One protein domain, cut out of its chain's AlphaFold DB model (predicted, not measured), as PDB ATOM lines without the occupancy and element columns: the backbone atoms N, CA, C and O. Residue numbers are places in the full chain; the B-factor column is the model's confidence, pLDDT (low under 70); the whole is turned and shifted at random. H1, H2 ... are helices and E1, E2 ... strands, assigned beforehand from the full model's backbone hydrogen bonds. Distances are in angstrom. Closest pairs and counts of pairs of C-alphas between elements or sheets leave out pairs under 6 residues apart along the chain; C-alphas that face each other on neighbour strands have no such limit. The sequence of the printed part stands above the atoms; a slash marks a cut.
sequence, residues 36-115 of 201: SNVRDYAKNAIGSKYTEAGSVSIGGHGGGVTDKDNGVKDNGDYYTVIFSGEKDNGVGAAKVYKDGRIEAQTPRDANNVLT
ATOM      1  N   SER A  36     241.633 252.332 210.985       92.19
ATOM      2  CA  SER A  36     243.077 252.192 211.162       92.19
ATOM      3  C   SER A  36     243.899 253.008 210.165       92.19
ATOM      4  O   SER A  36     245.017 253.400 210.496       92.19
ATOM      5  N   ASN A  37     243.372 253.286 208.966       93.62
ATOM      6  CA  ASN A  37     244.137 253.908 207.880       93.62
ATOM      7  C   ASN A  37     243.600 255.279 207.435       93.62
ATOM      8  O   ASN A  37     244.334 256.022 206.785       93.62
ATOM      9  N   VAL A  38     242.373 255.656 207.814       94.69
ATOM     10  CA  VAL A  38     241.697 256.873 207.335       94.69
ATOM     11  C   VAL A  38     242.528 258.136 207.526       94.69
ATOM     12  O   VAL A  38     242.573 258.984 206.635       94.69
ATOM     13  N   ARG A  39     243.234 258.266 208.655       94.88
ATOM     14  CA  ARG A  39     244.075 259.441 208.922       94.88
ATOM     15  C   ARG A  39     245.199 259.562 207.914       94.88
ATOM     16  O   ARG A  39     245.386 260.631 207.348       94.88
ATOM     17  N   ASP A  40     245.957 258.496 207.720       93.81
ATOM     18  CA  ASP A  40     247.142 258.547 206.871       93.81
ATOM     19  C   ASP A  40     246.759 258.553 205.392       93.81
ATOM     20  O   ASP A  40     247.368 259.278 204.604       93.81
ATOM     21  N   TYR A  41     245.667 257.867 205.044       93.50
ATOM     22  CA  TYR A  41     245.057 257.954 203.727       93.50
ATOM     23  C   TYR A  41     244.650 259.392 203.387       93.50
ATOM     24  O   TYR A  41     245.104 259.939 202.382       93.50
ATOM     25  N   ALA A  42     243.875 260.044 204.261       93.31
ATOM     26  CA  ALA A  42     243.436 261.421 204.061       93.31
ATOM     27  C   ALA A  42     244.615 262.402 204.000       93.31
ATOM     28  O   ALA A  42     244.643 263.256 203.116       93.31
ATOM     29  N   LYS A  43     245.617 262.264 204.883       92.88
ATOM     30  CA  LYS A  43     246.830 263.104 204.859       92.88
ATOM     31  C   LYS A  43     247.525 263.063 203.509       92.88
ATOM     32  O   LYS A  43     247.870 264.114 202.978       92.88
ATOM     33  N   ASN A  44     247.746 261.861 202.983       90.88
ATOM     34  CA  ASN A  44     248.484 261.671 201.744       90.88
ATOM     35  C   ASN A  44     247.664 262.132 200.531       90.88
ATOM     36  O   ASN A  44     248.141 262.912 199.707       90.88
ATOM     37  N   ALA A  45     246.406 261.695 200.451       91.06
ATOM     38  CA  ALA A  45     245.540 262.000 199.321       91.06
ATOM     39  C   ALA A  45     245.229 263.502 199.234       91.06
ATOM     40  O   ALA A  45     245.460 264.115 198.193       91.06
ATOM     41  N   ILE A  46     244.791 264.120 200.338       90.88
ATOM     42  CA  ILE A  46     244.465 265.554 200.379       90.88
ATOM     43  C   ILE A  46     245.741 266.391 200.281       90.88
ATOM     44  O   ILE A  46     245.776 267.357 199.522       90.88
ATOM     45  N   GLY A  47     246.802 266.007 200.999       88.19
ATOM     46  CA  GLY A  47     248.084 266.711 200.999       88.19
ATOM     47  C   GLY A  47     248.621 266.954 199.598       88.19
ATOM     48  O   GLY A  47     248.927 268.093 199.261       88.19
ATOM     49  N   SER A  48     248.625 265.919 198.755       81.44
ATOM     50  CA  SER A  48     249.115 265.991 197.372       81.44
ATOM     51  C   SER A  48     248.381 266.989 196.461       81.44
ATOM     52  O   SER A  48     248.881 267.317 195.386       81.44
ATOM     53  N   LYS A  49     247.188 267.449 196.856       82.25
ATOM     54  CA  LYS A  49     246.323 268.340 196.066       82.25
ATOM     55  C   LYS A  49     246.081 269.697 196.722       82.25
ATOM     56  O   LYS A  49     245.743 270.644 196.022       82.25
ATOM     57  N   TYR A  50     246.202 269.782 198.046       80.62
ATOM     58  CA  TYR A  50     245.807 270.959 198.817       80.62
ATOM     59  C   TYR A  50     246.968 271.896 199.164       80.62
ATOM     60  O   TYR A  50     246.750 273.095 199.321       80.62
ATOM     61  N   THR A  51     248.193 271.380 199.293       79.94
ATOM     62  CA  THR A  51     249.375 272.189 199.626       79.94
ATOM     63  C   THR A  51     250.513 271.910 198.652       79.94
ATOM     64  O   THR A  51     250.656 270.792 198.160       79.94
ATOM     65  N   GLU A  52     251.363 272.908 198.396       77.69
ATOM     66  CA  GLU A  52     252.581 272.710 197.591       77.69
ATOM     67  C   GLU A  52     253.546 271.729 198.268       77.69
ATOM     68  O   GLU A  52     254.208 270.933 197.606       77.69
ATOM     69  N   ALA A  53     253.565 271.727 199.604       80.00
ATOM     70  CA  ALA A  53     254.327 270.783 200.414       80.00
ATOM     71  C   ALA A  53     253.822 269.327 200.325       80.00
ATOM     72  O   ALA A  53     254.438 268.436 200.910       80.00
ATOM     73  N   GLY A  54     252.688 269.070 199.662       82.12
ATOM     74  CA  GLY A  54     252.139 267.726 199.490       82.12
ATOM     75  C   GLY A  54     251.631 267.088 200.786       82.12
ATOM     76  O   GLY A  54     251.461 265.872 200.846       82.12
ATOM     77  N   SER A  55     251.410 267.875 201.842       83.19
ATOM     78  CA  SER A  55     251.036 267.365 203.165       83.19
ATOM     79  C   SER A  55     250.055 268.275 203.903       83.19
ATOM     80  O   SER A  55     250.054 269.499 203.754       83.19
ATOM     81  N   VAL A  56     249.204 267.649 204.718       91.19
ATOM     82  CA  VAL A  56     248.264 268.311 205.631       91.19
ATOM     83  C   VAL A  56     248.348 267.694 207.019       91.19
ATOM     84  O   VAL A  56     248.732 266.536 207.189       91.19
ATOM     85  N   SER A  57     247.943 268.463 208.021       91.62
ATOM     86  CA  SER A  57     247.697 267.965 209.372       91.62
ATOM     87  C   SER A  57     246.230 267.584 209.526       91.62
ATOM     88  O   SER A  57     245.365 268.266 208.989       91.62
ATOM     89  N   ILE A  58     245.954 266.515 210.276       93.62
ATOM     90  CA  ILE A  58     244.588 266.074 210.598       93.62
ATOM     91  C   ILE A  58     244.319 266.346 212.069       93.62
ATOM     92  O   ILE A  58     245.073 265.878 212.926       93.62
ATOM     93  N   GLY A  59     243.240 267.058 212.360       91.00
ATOM     94  CA  GLY A  59     242.889 267.460 213.715       91.00
ATOM     95  C   GLY A  59     241.954 268.663 213.736       91.00
ATOM     96  O   GLY A  59     241.794 269.354 212.736       91.00
ATOM     97  N   GLY A  60     241.355 268.915 214.898       90.12
ATOM     98  CA  GLY A  60     240.422 270.022 215.109       90.12
ATOM     99  C   GLY A  60     238.958 269.587 215.151       90.12
ATOM    100  O   GLY A  60     238.647 268.401 215.270       90.12
ATOM    101  N   HIS A  61     238.071 270.577 215.078       90.56
ATOM    102  CA  HIS A  61     236.618 270.436 215.167       90.56
ATOM    103  C   HIS A  61     235.934 271.170 214.004       90.56
ATOM    104  O   HIS A  61     236.495 272.104 213.432       90.56
ATOM    105  N   GLY A  62     234.713 270.761 213.659       87.94
ATOM    106  CA  GLY A  62     233.948 271.306 212.531       87.94
ATOM    107  C   GLY A  62     233.249 270.208 211.731       87.94
ATOM    108  O   GLY A  62     233.521 269.032 211.930       87.94
ATOM    109  N   GLY A  63     232.293 270.551 210.860       82.38
ATOM    110  CA  GLY A  63     231.628 269.558 209.992       82.38
ATOM    111  C   GLY A  63     230.965 268.379 210.731       82.38
ATOM    112  O   GLY A  63     230.842 267.291 210.174       82.38
ATOM    113  N   GLY A  64     230.585 268.570 212.000       87.62
ATOM    114  CA  GLY A  64     230.044 267.519 212.871       87.62
ATOM    115  C   GLY A  64     231.086 266.700 213.648       87.62
ATOM    116  O   GLY A  64     230.683 265.817 214.406       87.62
ATOM    117  N   VAL A  65     232.378 266.997 213.480       92.69
ATOM    118  CA  VAL A  65     233.517 266.482 214.255       92.69
ATOM    119  C   VAL A  65     233.717 267.344 215.498       92.69
ATOM    120  O   VAL A  65     233.748 268.576 215.423       92.69
ATOM    121  N   THR A  66     233.854 266.689 216.640       92.19
ATOM    122  CA  THR A  66     234.057 267.290 217.958       92.19
ATOM    123  C   THR A  66     235.457 266.991 218.489       92.19
ATOM    124  O   THR A  66     236.184 266.165 217.939       92.19
ATOM    125  N   ASP A  67     235.827 267.600 219.616       90.50
ATOM    126  CA  ASP A  67     237.124 267.345 220.255       90.50
ATOM    127  C   ASP A  67     237.327 265.871 220.647       90.50
ATOM    128  O   ASP A  67     238.458 265.410 220.725       90.50
ATOM    129  N   LYS A  68     236.249 265.100 220.857       92.00
ATOM    130  CA  LYS A  68     236.339 263.662 221.175       92.00
ATOM    131  C   LYS A  68     236.749 262.810 219.975       92.00
ATOM    132  O   LYS A  68     237.318 261.738 220.151       92.00
ATOM    133  N   ASP A  69     236.466 263.304 218.778       91.62
ATOM    134  CA  ASP A  69     236.728 262.625 217.512       91.62
ATOM    135  C   ASP A  69     238.175 262.880 217.036       91.62
ATOM    136  O   ASP A  69     238.671 262.268 216.088       91.62
ATOM    137  N   ASN A  70     238.900 263.800 217.689       91.50
ATOM    138  CA  ASN A  70     240.279 264.163 217.357       91.50
ATOM    139  C   ASN A  70     240.472 264.491 215.861       91.50
ATOM    140  O   ASN A  70     241.485 264.119 215.261       91.50
ATOM    141  N   GLY A  71     239.496 265.138 215.223       93.25
ATOM    142  CA  GLY A  71     239.547 265.469 213.796       93.25
ATOM    143  C   GLY A  71     239.065 264.376 212.836       93.25
ATOM    144  O   GLY A  71     239.104 264.619 211.635       93.25
ATOM    145  N   VAL A  72     238.627 263.199 213.305       96.00
ATOM    146  CA  VAL A  72     238.081 262.132 212.444       96.00
ATOM    147  C   VAL A  72     236.843 261.508 213.075       96.00
ATOM    148  O   VAL A  72     236.926 260.941 214.157       96.00
ATOM    149  N   LYS A  73     235.717 261.553 212.367       96.38
ATOM    150  CA  LYS A  73     234.451 260.966 212.807       96.38
ATOM    151  C   LYS A  73     233.924 259.971 211.783       96.38
ATOM    152  O   LYS A  73     233.772 260.343 210.623       96.38
ATOM    153  N   ASP A  74     233.600 258.757 212.219       96.12
ATOM    154  CA  ASP A  74     232.880 257.776 211.401       96.12
ATOM    155  C   ASP A  74     231.389 258.144 211.306       96.12
ATOM    156  O   ASP A  74     230.731 258.382 212.322       96.12
ATOM    157  N   ASN A  75     230.857 258.201 210.082       95.12
ATOM    158  CA  ASN A  75     229.438 258.421 209.798       95.12
ATOM    159  C   ASN A  75     228.776 257.210 209.107       95.12
ATOM    160  O   ASN A  75     227.677 257.346 208.570       95.12
ATOM    161  N   GLY A  76     229.420 256.042 209.092       93.69
ATOM    162  CA  GLY A  76     228.909 254.824 208.466       93.69
ATOM    163  C   GLY A  76     229.552 254.572 207.108       93.69
ATOM    164  O   GLY A  76     230.434 253.726 207.014       93.69
ATOM    165  N   ASP A  77     229.143 255.301 206.069       93.25
ATOM    166  CA  ASP A  77     229.651 255.098 204.696       93.25
ATOM    167  C   ASP A  77     230.952 255.871 204.410       93.25
ATOM    168  O   ASP A  77     231.687 255.587 203.459       93.25
ATOM    169  N   TYR A  78     231.236 256.878 205.235       95.75
ATOM    170  CA  TYR A  78     232.389 257.756 205.104       95.75
ATOM    171  C   TYR A  78     232.825 258.306 206.460       95.75
ATOM    172  O   TYR A  78     232.042 258.385 207.408       95.75
ATOM    173  N   TYR A  79     234.064 258.779 206.510       97.06
ATOM    174  CA  TYR A  79     234.613 259.526 207.629       97.06
ATOM    175  C   TYR A  79     234.594 261.022 207.328       97.06
ATOM    176  O   TYR A  79     235.043 261.440 206.259       97.06
ATOM    177  N   THR A  80     234.129 261.848 208.265       96.88
ATOM    178  CA  THR A  80     234.445 263.281 208.227       96.88
ATOM    179  C   THR A  80     235.838 263.485 208.807       96.88
ATOM    180  O   THR A  80     236.085 263.132 209.959       96.88
ATOM    181  N   VAL A  81     236.732 264.088 208.031       96.56
ATOM    182  CA  VAL A  81     238.119 264.366 208.401       96.56
ATOM    183  C   VAL A  81     238.369 265.871 208.368       96.56
ATOM    184  O   VAL A  81     238.186 266.510 207.334       96.56
ATOM    185  N   ILE A  82     238.807 266.438 209.489       95.38
ATOM    186  CA  ILE A  82     239.212 267.843 209.591       95.38
ATOM    187  C   ILE A  82     240.701 267.943 209.318       95.38
ATOM    188  O   ILE A  82     241.502 267.250 209.950       95.38
ATOM    189  N   PHE A  83     241.063 268.797 208.368       93.31
ATOM    190  CA  PHE A  83     242.441 268.967 207.942       93.31
ATOM    191  C   PHE A  83     242.831 270.439 207.876       93.31
ATOM    192  O   PHE A  83     242.012 271.320 207.631       93.31
ATOM    193  N   SER A  84     244.114 270.706 208.070       90.75
ATOM    194  CA  SER A  84     244.701 272.032 207.919       90.75
ATOM    195  C   SER A  84     246.019 271.920 207.167       90.75
ATOM    196  O   SER A  84     246.811 271.007 207.414       90.75
ATOM    197  N   GLY A  85     246.246 272.846 206.243       84.44
ATOM    198  CA  GLY A  85     247.495 272.955 205.498       84.44
ATOM    199  C   GLY A  85     248.429 273.976 206.135       84.44
ATOM    200  O   GLY A  85     248.547 274.070 207.357       84.44
ATOM    201  N   GLU A  86     249.072 274.768 205.286       76.94
ATOM    202  CA  GLU A  86     249.822 275.951 205.699       76.94
ATOM    203  C   GLU A  86     248.925 276.963 206.426       76.94
ATOM    204  O   GLU A  86     247.709 277.004 206.217       76.94
ATOM    205  N   LYS A  87     249.543 277.789 207.279       66.06
ATOM    206  CA  LYS A  87     248.868 278.704 208.215       66.06
ATOM    207  C   LYS A  87     247.797 279.585 207.554       66.06
ATOM    208  O   LYS A  87     246.796 279.887 208.201       66.06
ATOM    209  N   ASP A  88     247.982 279.939 206.288       68.25
ATOM    210  CA  ASP A  88     247.116 280.873 205.566       68.25
ATOM    211  C   ASP A  88     245.951 280.192 204.819       68.25
ATOM    212  O   ASP A  88     245.010 280.865 204.406       68.25
ATOM    213  N   ASN A  89     245.961 278.861 204.676       72.19
ATOM    214  CA  ASN A  89     244.929 278.128 203.925       72.19
ATOM    215  C   ASN A  89     243.677 277.798 204.766       72.19
ATOM    216  O   ASN A  89     242.628 277.451 204.216       72.19
ATOM    217  N   GLY A  90     243.771 277.951 206.091       80.62
ATOM    218  CA  GLY A  90     242.681 277.691 207.031       80.62
ATOM    219  C   GLY A  90     242.412 276.202 207.280       80.62
ATOM    220  O   GLY A  90     243.199 275.327 206.917       80.62
ATOM    221  N   VAL A  91     241.294 275.924 207.958       88.19
ATOM    222  CA  VAL A  91     240.847 274.567 208.314       88.19
ATOM    223  C   VAL A  91     239.770 274.103 207.335       88.19
ATOM    224  O   VAL A  91     238.712 274.720 207.245       88.19
ATOM    225  N   GLY A  92     240.036 273.017 206.615       90.50
ATOM    226  CA  GLY A  92     239.096 272.347 205.720       90.50
ATOM    227  C   GLY A  92     238.457 271.105 206.341       90.50
ATOM    228  O   GLY A  92     238.879 270.606 207.389       90.50
ATOM    229  N   ALA A  93     237.434 270.587 205.664       93.31
ATOM    230  CA  ALA A  93     236.764 269.344 206.025       93.31
ATOM    231  C   ALA A  93     236.604 268.455 204.790       93.31
ATOM    232  O   ALA A  93     236.261 268.933 203.709       93.31
ATOM    233  N   ALA A  94     236.855 267.160 204.951       94.88
ATOM    234  CA  ALA A  94     236.736 266.171 203.893       94.88
ATOM    235  C   ALA A  94     235.799 265.037 204.295       94.88
ATOM    236  O   ALA A  94     235.806 264.594 205.443       94.88
ATOM    237  N   LYS A  95     235.026 264.538 203.336       96.25
ATOM    238  CA  LYS A  95     234.381 263.231 203.412       96.25
ATOM    239  C   LYS A  95     235.305 262.219 202.760       96.25
ATOM    240  O   LYS A  95     235.645 262.369 201.591       96.25
ATOM    241  N   VAL A  96     235.708 261.206 203.511       96.19
ATOM    242  CA  VAL A  96     236.546 260.108 203.032       96.19
ATOM    243  C   VAL A  96     235.692 258.853 203.025       96.19
ATOM    244  O   VAL A  96     235.396 258.300 204.083       96.19
ATOM    245  N   TYR A  97     235.244 258.443 201.847       95.94
ATOM    246  CA  TYR A  97     234.402 257.266 201.680       95.94
ATOM    247  C   TYR A  97     235.215 255.989 201.897       95.94
ATOM    248  O   TYR A  97     236.409 255.926 201.591       95.94
ATOM    249  N   LYS A  98     234.554 254.950 202.407       94.00
ATOM    250  CA  LYS A  98     235.168 253.637 202.664       94.00
ATOM    251  C   LYS A  98     235.687 252.947 201.399       94.00
ATOM    252  O   LYS A  98     236.609 252.139 201.474       94.00
ATOM    253  N   ASP A  99     235.162 253.331 200.236       91.19
ATOM    254  CA  ASP A  99     235.630 252.897 198.915       91.19
ATOM    255  C   ASP A  99     236.929 253.590 198.450       91.19
ATOM    256  O   ASP A  99     237.509 253.171 197.455       91.19
ATOM    257  N   GLY A 100     237.411 254.613 199.166       91.50
ATOM    258  CA  GLY A 100     238.613 255.379 198.830       91.50
ATOM    259  C   GLY A 100     238.357 256.732 198.171       91.50
ATOM    260  O   GLY A 100     239.299 257.515 198.051       91.50
ATOM    261  N   ARG A 101     237.126 257.067 197.777       94.81
ATOM    262  CA  ARG A 101     236.829 258.404 197.242       94.81
ATOM    263  C   ARG A 101     236.947 259.467 198.333       94.81
ATOM    264  O   ARG A 101     236.642 259.216 199.500       94.81
ATOM    265  N   ILE A 102     237.348 260.677 197.958       94.62
ATOM    266  CA  ILE A 102     237.407 261.831 198.860       94.62
ATOM    267  C   ILE A 102     236.704 263.025 198.227       94.62
ATOM    268  O   ILE A 102     236.953 263.356 197.074       94.62
ATOM    269  N   GLU A 103     235.882 263.706 199.019       94.50
ATOM    270  CA  GLU A 103     235.339 265.034 198.727       94.50
ATOM    271  C   GLU A 103     235.830 266.005 199.800       94.50
ATOM    272  O   GLU A 103     235.403 265.925 200.952       94.50
ATOM    273  N   ALA A 104     236.725 266.921 199.449       91.25
ATOM    274  CA  ALA A 104     237.284 267.904 200.368       91.25
ATOM    275  C   ALA A 104     236.789 269.314 200.039       91.25
ATOM    276  O   ALA A 104     236.846 269.765 198.896       91.25
ATOM    277  N   GLN A 105     236.336 270.032 201.064       88.38
ATOM    278  CA  GLN A 105     236.026 271.454 200.994       88.38
ATOM    279  C   GLN A 105     237.064 272.242 201.772       88.38
ATOM    280  O   GLN A 105     237.442 271.887 202.894       88.38
ATOM    281  N   THR A 106     237.521 273.328 201.162       79.44
ATOM    282  CA  THR A 106     238.592 274.152 201.709       79.44
ATOM    283  C   THR A 106     238.104 275.584 201.896       79.44
ATOM    284  O   THR A 106     237.302 276.052 201.091       79.44
ATOM    285  N   PRO A 107     238.575 276.319 202.919       72.62
ATOM    286  CA  PRO A 107     238.157 277.705 203.134       72.62
ATOM    287  C   PRO A 107     238.528 278.640 201.983       72.62
ATOM    288  O   PRO A 107     237.815 279.603 201.721       72.62
ATOM    289  N   ARG A 108     239.647 278.348 201.307       71.19
ATOM    290  CA  ARG A 108     240.147 279.127 200.171       71.19
ATOM    291  C   ARG A 108     239.196 279.078 198.974       71.19
ATOM    292  O   ARG A 108     239.049 280.083 198.291       71.19
ATOM    293  N   ASP A 109     238.511 277.950 198.791       72.25
ATOM    294  CA  ASP A 109     237.569 277.715 197.698       72.25
ATOM    295  C   ASP A 109     236.324 276.972 198.202       72.25
ATOM    296  O   ASP A 109     236.055 275.831 197.836       72.25
ATOM    297  N   ALA A 110     235.529 277.628 199.052       75.50
ATOM    298  CA  ALA A 110     234.339 277.019 199.661       75.50
ATOM    299  C   ALA A 110     233.281 276.548 198.638       75.50
ATOM    300  O   ALA A 110     232.476 275.668 198.939       75.50
ATOM    301  N   ASN A 111     233.292 277.121 197.431       80.81
ATOM    302  CA  ASN A 111     232.368 276.774 196.349       80.81
ATOM    303  C   ASN A 111     232.885 275.645 195.444       80.81
ATOM    304  O   ASN A 111     232.141 275.184 194.581       80.81
ATOM    305  N   ASN A 112     234.139 275.217 195.608       81.94
ATOM    306  CA  ASN A 112     234.742 274.171 194.795       81.94
ATOM    307  C   ASN A 112     235.089 272.966 195.672       81.94
ATOM    308  O   ASN A 112     235.877 273.062 196.611       81.94
ATOM    309  N   VAL A 113     234.491 271.818 195.364       87.81
ATOM    310  CA  VAL A 113     234.797 270.568 196.062       87.81
ATOM    311  C   VAL A 113     235.959 269.901 195.342       87.81
ATOM    312  O   VAL A 113     235.857 269.546 194.171       87.81
ATOM    313  N   LEU A 114     237.068 269.715 196.053       87.56
ATOM    314  CA  LEU A 114     238.162 268.878 195.587       87.56
ATOM    315  C   LEU A 114     237.718 267.417 195.677       87.56
ATOM    316  O   LEU A 114     237.595 266.872 196.775       87.56
ATOM    317  N   THR A 115     237.516 266.787 194.526       91.31
ATOM    318  CA  THR A 115     237.202 265.359 194.437       91.31
ATOM    319  C   THR A 115     238.456 264.565 194.090       91.31
ATOM    320  O   THR A 115     239.194 264.919 193.171       91.31
TER     321      THR A 115
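This is residues 36 to 115 of the 201 residues of the protein "LPXTG cell wall anchor domain-containing protein" of Staphylococcus epidermidis (UniProt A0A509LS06). A twisted sheet of five strands, E1 to E5, has a single helix, H1, across one face and no named helix on the other. A long stretch with no named element, residues 51 to 71, leads from H1 to the edge strand E1. The 80 printed residues hold, in order, H1 E1 E2 E3 E4 E5; the sheet runs E1 E2 E3 E4 E5 as a meander, each strand the antiparallel neighbour of the one before, and with H1 it makes two layers. The class is mixed, and the whole is compact and rounded, with a radius of gyration of the C-alphas of 11.2 A and spans of 30 by 25 by 24 A.

H1, residues 38 to 50, is on the sheet at a height of 8.8 A, over E3, residues 91 to 97, and E4, residues 102 to 106, and only just over E2, residues 78 to 84, with 3 C-alphas falling on it. On the local plane H1 and E3 stand at 60.0 degrees, only just slantwise. The closest C-alphas of H1 and E3 are those of Ala 42 and Val 96, 7.1 A apart. In H1, 8 of 9 O i to N i+4 pairs are within hydrogen-bond range. E1, residues 72 to 74, forms a hairpin with E2, with N 73 and O 80 2.9 A apart. The hairpin of E2 and E3 has N 81 and O 94 at 2.8 A, and that of E3 and E4 has N 95 and O 103 at 2.8 A. E5, residues 109 to 115, forms a hairpin with E4, with N 104 and O 114 at 2.8 A. E1 and E5 are apart.

H1 begins at C-alpha 38 (241.697, 256.873, 207.335) and is 17.0 A long. E2 measures 19.1 A, E3 19.6 A and E5 12.8 A, ending at C-alpha 115 (237.202, 265.359, 194.437).

The C-alphas farthest apart, Gly 76 and Asp 88, are 31.9 A apart. The printed part has no cut, and the link from H1 to E1 is long. Mean pLDDT of the printed part is 88.6; residues 87 to 88 are under 70.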